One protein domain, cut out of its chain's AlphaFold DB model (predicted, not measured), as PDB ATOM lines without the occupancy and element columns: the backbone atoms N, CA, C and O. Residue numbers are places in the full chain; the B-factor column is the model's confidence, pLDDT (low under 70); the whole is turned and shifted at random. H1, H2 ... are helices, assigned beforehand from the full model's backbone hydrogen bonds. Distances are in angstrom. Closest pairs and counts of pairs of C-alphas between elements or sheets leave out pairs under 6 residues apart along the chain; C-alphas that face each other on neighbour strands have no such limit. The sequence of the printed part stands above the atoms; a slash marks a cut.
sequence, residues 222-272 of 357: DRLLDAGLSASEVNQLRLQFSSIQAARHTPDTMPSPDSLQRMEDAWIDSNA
ATOM      1  N   ASP A 222      37.383 -27.744 -23.549       89.44
ATOM      2  CA  ASP A 222      36.778 -27.528 -24.862       89.44
ATOM      3  C   ASP A 222      37.748 -26.816 -25.824       89.44
ATOM      4  O   ASP A 222      37.635 -26.976 -27.037       89.44
ATOM      5  N   ARG A 223      38.782 -26.123 -25.313       88.00
ATOM      6  CA  ARG A 223      39.855 -25.533 -26.144       88.00
ATOM      7  C   ARG A 223      40.760 -26.574 -26.801       88.00
ATOM      8  O   ARG A 223      41.457 -26.271 -27.763       88.00
ATOM      9  N   LEU A 224      40.750 -27.810 -26.296       88.19
ATOM     10  CA  LEU A 224      41.502 -28.914 -26.888       88.19
ATOM     11  C   LEU A 224      40.829 -29.449 -28.160       88.19
ATOM     12  O   LEU A 224      41.514 -30.041 -28.991       88.19
ATOM     13  N   LEU A 225      39.528 -29.194 -28.349       89.50
ATOM     14  CA  LEU A 225      38.823 -29.527 -29.591       89.50
ATOM     15  C   LEU A 225      39.358 -28.696 -30.763       89.50
ATOM     16  O   LEU A 225      39.634 -29.242 -31.828       89.50
ATOM     17  N   ASP A 226      39.602 -27.404 -30.535       85.75
ATOM     18  CA  ASP A 226      40.216 -26.507 -31.523       85.75
ATOM     19  C   ASP A 226      41.676 -26.887 -31.821       85.75
ATOM     20  O   ASP A 226      42.180 -26.644 -32.917       85.75
ATOM     21  N   ALA A 227      42.350 -27.538 -30.865       83.69
ATOM     22  CA  ALA A 227      43.687 -28.107 -31.037       83.69
ATOM     23  C   ALA A 227      43.689 -29.473 -31.759       83.69
ATOM     24  O   ALA A 227      44.759 -30.043 -31.984       83.69
ATOM     25  N   GLY A 228      42.516 -29.999 -32.132       86.62
ATOM     26  CA  GLY A 228      42.363 -31.244 -32.882       86.62
ATOM     27  C   GLY A 228      42.227 -32.514 -32.036       86.62
ATOM     28  O   GLY A 228      42.301 -33.606 -32.600       86.62
ATOM     29  N   LEU A 229      42.022 -32.414 -30.713       87.25
ATOM     30  CA  LEU A 229      41.612 -33.576 -29.911       87.25
ATOM     31  C   LEU A 229      40.149 -33.935 -30.201       87.25
ATOM     32  O   LEU A 229      39.304 -33.070 -30.427       87.25
ATOM     33  N   SER A 230      39.828 -35.229 -30.158       94.81
ATOM     34  CA  SER A 230      38.455 -35.699 -30.343       94.81
ATOM     35  C   SER A 230      37.571 -35.399 -29.127       94.81
ATOM     36  O   SER A 230      38.029 -35.370 -27.982       94.81
ATOM     37  N   ALA A 231      36.260 -35.263 -29.351       91.31
ATOM     38  CA  ALA A 231      35.282 -35.065 -28.277       91.31
ATOM     39  C   ALA A 231      35.288 -36.202 -27.238       91.31
ATOM     40  O   ALA A 231      35.078 -35.963 -26.049       91.31
ATOM     41  N   SER A 232      35.572 -37.435 -27.666       92.56
ATOM     42  CA  SER A 232      35.726 -38.582 -26.768       92.56
ATOM     43  C   SER A 232      36.941 -38.456 -25.853       92.56
ATOM     44  O   SER A 232      36.838 -38.769 -24.670       92.56
ATOM     45  N   GLU A 233      38.071 -37.972 -26.369       91.50
ATOM     46  CA  GLU A 233      39.288 -37.767 -25.575       91.50
ATOM     47  C   GLU A 233      39.113 -36.607 -24.595       91.50
ATOM     48  O   GLU A 233      39.484 -36.714 -23.429       91.50
ATOM     49  N   VAL A 234      38.465 -35.525 -25.029       92.50
ATOM     50  CA  VAL A 234      38.107 -34.398 -24.156       92.50
ATOM     51  C   VAL A 234      37.187 -34.846 -23.018       92.50
ATOM     52  O   VAL A 234      37.407 -34.476 -21.864       92.50
ATOM     53  N   ASN A 235      36.208 -35.709 -23.300       91.94
ATOM     54  CA  ASN A 235      35.340 -36.258 -22.262       91.94
ATOM     55  C   ASN A 235      36.108 -37.161 -21.279       91.94
ATOM     56  O   ASN A 235      35.871 -37.102 -20.076       91.94
ATOM     57  N   GLN A 236      37.072 -37.952 -21.762       94.19
ATOM     58  CA  GLN A 236      37.948 -38.748 -20.895       94.19
ATOM     59  C   GLN A 236      38.797 -37.867 -19.970       94.19
ATOM     60  O   GLN A 236      38.889 -38.155 -18.777       94.19
ATOM     61  N   LEU A 237      39.369 -36.775 -20.484       91.25
ATOM     62  CA  LEU A 237      40.143 -35.819 -19.685       91.25
ATOM     63  C   LEU A 237      39.283 -35.142 -18.617       91.25
ATOM     64  O   LEU A 237      39.708 -35.022 -17.468       91.25
ATOM     65  N   ARG A 238      38.047 -34.766 -18.959       90.94
ATOM     66  CA  ARG A 238      37.100 -34.177 -18.005       90.94
ATOM     67  C   ARG A 238      36.711 -35.171 -16.907       90.94
ATOM     68  O   ARG A 238      36.662 -34.790 -15.739       90.94
ATOM     69  N   LEU A 239      36.515 -36.448 -17.248       92.00
ATOM     70  CA  LEU A 239      36.274 -37.508 -16.265       92.00
ATOM     71  C   LEU A 239      37.475 -37.692 -15.334       92.00
ATOM     72  O   LEU A 239      37.297 -37.684 -14.119       92.00
ATOM     73  N   GLN A 240      38.689 -37.764 -15.880       91.69
ATOM     74  CA  GLN A 240      39.913 -37.879 -15.086       91.69
ATOM     75  C   GLN A 240      40.096 -36.683 -14.141       91.69
ATOM     76  O   GLN A 240      40.422 -36.846 -12.965       91.69
ATOM     77  N   PHE A 241      39.863 -35.470 -14.636       92.50
ATOM     78  CA  PHE A 241      39.922 -34.266 -13.820       92.50
ATOM     79  C   PHE A 241      38.870 -34.302 -12.705       92.50
ATOM     80  O   PHE A 241      39.204 -34.098 -11.539       92.50
ATOM     81  N   SER A 242      37.621 -34.644 -13.036       89.06
ATOM     82  CA  SER A 242      36.544 -34.754 -12.049       89.06
ATOM     83  C   SER A 242      36.827 -35.815 -10.987       89.06
ATOM     84  O   SER A 242      36.546 -35.565  -9.821       89.06
ATOM     85  N   SER A 243      37.453 -36.945 -11.339       90.44
ATOM     86  CA  SER A 243      37.824 -37.971 -10.360       90.44
ATOM     87  C   SER A 243      38.925 -37.493  -9.415       90.44
ATOM     88  O   SER A 243      38.871 -37.780  -8.224       90.44
ATOM     89  N   ILE A 244      39.893 -36.717  -9.916       88.25
ATOM     90  CA  ILE A 244      40.952 -36.128  -9.083       88.25
ATOM     91  C   ILE A 244      40.360 -35.089  -8.127       88.25
ATOM     92  O   ILE A 244      40.743 -35.045  -6.960       88.25
ATOM     93  N   GLN A 245      39.408 -34.276  -8.595       87.38
ATOM     94  CA  GLN A 245      38.753 -33.294  -7.734       87.38
ATOM     95  C   GLN A 245      37.800 -33.939  -6.733       87.38
ATOM     96  O   GLN A 245      37.778 -33.520  -5.585       87.38
ATOM     97  N   ALA A 246      37.073 -34.986  -7.124       84.31
ATOM     98  CA  ALA A 246      36.214 -35.745  -6.217       84.31
ATOM     99  C   ALA A 246      37.013 -36.471  -5.123       84.31
ATOM    100  O   ALA A 246      36.515 -36.648  -4.019       84.31
ATOM    101  N   ALA A 247      38.263 -36.855  -5.400       81.69
ATOM    102  CA  ALA A 247      39.154 -37.416  -4.387       81.69
ATOM    103  C   ALA A 247      39.678 -36.362  -3.390       81.69
ATOM    104  O   ALA A 247      40.086 -36.717  -2.290       81.69
ATOM    105  N   ARG A 248      39.688 -35.073  -3.764       81.19
ATOM    106  CA  ARG A 248      40.183 -33.967  -2.917       81.19
ATOM    107  C   ARG A 248      39.079 -33.149  -2.255       81.19
ATOM    108  O   ARG A 248      39.330 -32.491  -1.250       81.19
ATOM    109  N   HIS A 249      37.878 -33.170  -2.818       80.69
ATOM    110  CA  HIS A 249      36.721 -32.429  -2.342       80.69
ATOM    111  C   HIS A 249      35.563 -33.389  -2.104       80.69
ATOM    112  O   HIS A 249      35.155 -34.127  -3.000       80.69
ATOM    113  N   THR A 250      34.992 -33.334  -0.903       79.75
ATOM    114  CA  THR A 250      33.733 -34.018  -0.610       79.75
ATOM    115  C   THR A 250      32.598 -33.428  -1.462       79.75
ATOM    116  O   THR A 250      32.665 -32.247  -1.824       79.75
ATOM    117  N   PRO A 251      31.539 -34.201  -1.784       73.06
ATOM    118  CA  PRO A 251      30.438 -33.741  -2.641       73.06
ATOM    119  C   PRO A 251      29.782 -32.430  -2.180       73.06
ATOM    120  O   PRO A 251      29.372 -31.627  -3.013       73.06
ATOM    121  N   ASP A 252      29.760 -32.178  -0.868       75.50
ATOM    122  CA  ASP A 252      29.186 -30.966  -0.269       75.50
ATOM    123  C   ASP A 252      30.107 -29.733  -0.356       75.50
ATOM    124  O   ASP A 252      29.652 -28.604  -0.181       75.50
ATOM    125  N   THR A 253      31.396 -29.927  -0.662       80.94
ATOM    126  CA  THR A 253      32.406 -28.856  -0.816       80.94
ATOM    127  C   THR A 253      32.832 -28.686  -2.280       80.94
ATOM    128  O   THR A 253      33.847 -28.052  -2.574       80.94
ATOM    129  N   MET A 254      32.089 -29.267  -3.229       78.38
ATOM    130  CA  MET A 254      32.460 -29.196  -4.638       78.38
ATOM    131  C   MET A 254      32.405 -27.736  -5.128       78.38
ATOM    132  O   MET A 254      31.383 -27.063  -4.956       78.38
ATOM    133  N   PRO A 255      33.487 -27.209  -5.729       83.00
ATOM    134  CA  PRO A 255      33.509 -25.835  -6.204       83.00
ATOM    135  C   PRO A 255      32.488 -25.619  -7.328       83.00
ATOM    136  O   PRO A 255      32.138 -26.539  -8.070       83.00
ATOM    137  N   SER A 256      32.009 -24.379  -7.459       86.81
ATOM    138  CA  SER A 256      31.015 -24.006  -8.471       86.81
ATOM    139  C   SER A 256      31.480 -24.375  -9.894       86.81
ATOM    140  O   SER A 256      32.684 -24.392 -10.164       86.81
ATOM    141  N   PRO A 257      30.557 -24.633 -10.842       82.81
ATOM    142  CA  PRO A 257      30.912 -25.088 -12.191       82.81
ATOM    143  C   PRO A 257      31.848 -24.122 -12.939       82.81
ATOM    144  O   PRO A 257      32.751 -24.563 -13.645       82.81
ATOM    145  N   ASP A 258      31.705 -22.809 -12.728       85.62
ATOM    146  CA  ASP A 258      32.615 -21.802 -13.295       85.62
ATOM    147  C   ASP A 258      34.026 -21.872 -12.685       85.62
ATOM    148  O   ASP A 258      35.019 -21.575 -13.353       85.62
ATOM    149  N   SER A 259      34.137 -22.261 -11.412       87.44
ATOM    150  CA  SER A 259      35.425 -22.480 -10.752       87.44
ATOM    151  C   SER A 259      36.096 -23.754 -11.263       87.44
ATOM    152  O   SER A 259      37.300 -23.734 -11.507       87.44
ATOM    153  N   LEU A 260      35.331 -24.827 -11.501       87.62
ATOM    154  CA  LEU A 260      35.850 -26.052 -12.118       87.62
ATOM    155  C   LEU A 260      36.435 -25.770 -13.504       87.62
ATOM    156  O   LEU A 260      37.559 -26.177 -13.765       87.62
ATOM    157  N   GLN A 261      35.760 -24.979 -14.342       88.19
ATOM    158  CA  GLN A 261      36.289 -24.597 -15.661       88.19
ATOM    159  C   GLN A 261      37.616 -23.826 -15.576       88.19
ATOM    160  O   GLN A 261      38.518 -24.066 -16.373       88.19
ATOM    161  N   ARG A 262      37.785 -22.940 -14.582       88.94
ATOM    162  CA  ARG A 262      39.070 -22.247 -14.354       88.94
ATOM    163  C   ARG A 262      40.173 -23.201 -13.904       88.94
ATOM    164  O   ARG A 262      41.332 -23.004 -14.256       88.94
ATOM    165  N   MET A 263      39.824 -24.213 -13.116       88.81
ATOM    166  CA  MET A 263      40.766 -25.243 -12.688       88.81
ATOM    167  C   MET A 263      41.135 -26.182 -13.848       88.81
ATOM    168  O   MET A 263      42.293 -26.574 -13.941       88.81
ATOM    169  N   GLU A 264      40.202 -26.488 -14.758       92.38
ATOM    170  CA  GLU A 264      40.488 -27.190 -16.021       92.38
ATOM    171  C   GLU A 264      41.471 -26.384 -16.887       92.38
ATOM    172  O   GLU A 264      42.455 -26.933 -17.385       92.38
ATOM    173  N   ASP A 265      41.254 -25.069 -17.019       89.69
ATOM    174  CA  ASP A 265      42.165 -24.172 -17.739       89.69
ATOM    175  C   ASP A 265      43.571 -24.183 -17.113       89.69
ATOM    176  O   ASP A 265      44.546 -24.502 -17.793       89.69
ATOM    177  N   ALA A 266      43.685 -23.959 -15.803       89.00
ATOM    178  CA  ALA A 266      44.973 -23.985 -15.106       89.00
ATOM    179  C   ALA A 266      45.671 -25.360 -15.173       89.00
ATOM    180  O   ALA A 266      46.902 -25.438 -15.220       89.00
ATOM    181  N   TRP A 267      44.911 -26.458 -15.201       87.81
ATOM    182  CA  TRP A 267      45.454 -27.811 -15.337       87.81
ATOM    183  C   TRP A 267      46.089 -28.040 -16.713       87.81
ATOM    184  O   TRP A 267      47.202 -28.556 -16.811       87.81
ATOM    185  N   ILE A 268      45.432 -27.591 -17.781       88.50
ATOM    186  CA  ILE A 268      45.999 -27.635 -19.135       88.50
ATOM    187  C   ILE A 268      47.228 -26.707 -19.234       88.50
ATOM    188  O   ILE A 268      48.237 -27.110 -19.808       88.50
ATOM    189  N   ASP A 269      47.185 -25.506 -18.640       85.62
ATOM    190  CA  ASP A 269      48.292 -24.534 -18.702       85.62
ATOM    191  C   ASP A 269      49.530 -24.997 -17.913       85.62
ATOM    192  O   ASP A 269      50.663 -24.835 -18.371       85.62
ATOM    193  N   SER A 270      49.339 -25.610 -16.741       79.38
ATOM    194  CA  SER A 270      50.432 -26.162 -15.922       79.38
ATOM    195  C   SER A 270      51.097 -27.366 -16.585       79.38
ATOM    196  O   SER A 270      52.327 -27.469 -16.592       79.38
ATOM    197  N   ASN A 271      50.312 -28.231 -17.230       71.06
ATOM    198  CA  ASN A 271      50.843 -29.353 -17.995       71.06
ATOM    199  C   ASN A 271      51.546 -28.892 -19.292       71.06
ATOM    200  O   ASN A 271      52.498 -29.529 -19.739       71.06
ATOM    201  N   ALA A 272      51.127 -27.759 -19.868       66.00
ATOM    202  CA  ALA A 272      51.777 -27.137 -21.023       66.00
ATOM    203  C   ALA A 272      53.070 -26.372 -20.668       66.00
ATOM    204  O   ALA A 272      53.992 -26.324 -21.482       66.00
TER     205      ALA A 272
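This is residues 222 to 272 of the 357 residues of the protein "DSC E3 ubiquitin ligase complex subunit 3" of Ceratocystis fimbriata f. sp. platani (UniProt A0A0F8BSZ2). One long helix, H2, makes the length of the domain, and a second long helix, H3, crosses it near the middle at a wide angle, as an uneven, loosely joined X. The short helix H1 packs at the first end of H2, and at the other end residues 247 to 253, of which 247 and 248 are the last two of H2, stick out, with the chain then leading back to H3. The printed part has 51 residues with three named helices, in the order H1, H2, H3, and no named strand; the class is all helix. It is only just compact, close to loose, with a radius of gyration of the C-alphas of 11.6 A, and elongated, spanning 35 by 19 by 18 A.

Begin with the longest helix, H2, residues 231 to 248: find C-alpha 231 at (35.282, -35.065, -28.277), and from there the helix runs 25.9 A to C-alpha 248 at (40.183, -33.967, -2.917), with z rising along the way. Before it in the chain is H1, residues 222 to 226, which measures 7.6 A from first to last C-alpha. After it comes H3, residues 257 to 272, which runs 22.7 A to C-alpha 272 at (51.777, -27.137, -21.023).

Start from H2 and look first at Phe 241. H2 and H3 are close but not clearly touching, and their closest C-alphas, those of Phe 241 and Glu 264, are 7.4 A apart. Their lines are about perpendicular, at 75 degrees, and their centres are 11.4 A apart. Now go back to residues 231 to 234, which alone of H2 touch H1; the closest C-alphas, those of Leu 225 and Ala 231, are 6.7 A apart. H1 and H3 are near each other, with 6 pairs of C-alphas within 10 A. On the backbone, every O i to N i+4 pair of H2 and H3 is within hydrogen-bond range. In H1, 0 of 1 such pairs and 1 of 2 O i to N i+3 pairs are within range.

The two C-alphas farthest apart are those of Gly 228 and Asp 252, at 35.2 A, while the first and last printed C-alphas, of Asp 222 and Ala 272, are 15.5 A apart. Read on from 222 to 272 and you will meet no cut. The link from H1 to H2, of 4 residues, is tight, and that from H2 to H3, of 8 residues, is short; no link is long. Residues 247 to 253, of which 247 and 248 belong to H2, stand free. The mean pLDDT of the printed part is 86.4, and one residue, Ala 272, is under 70.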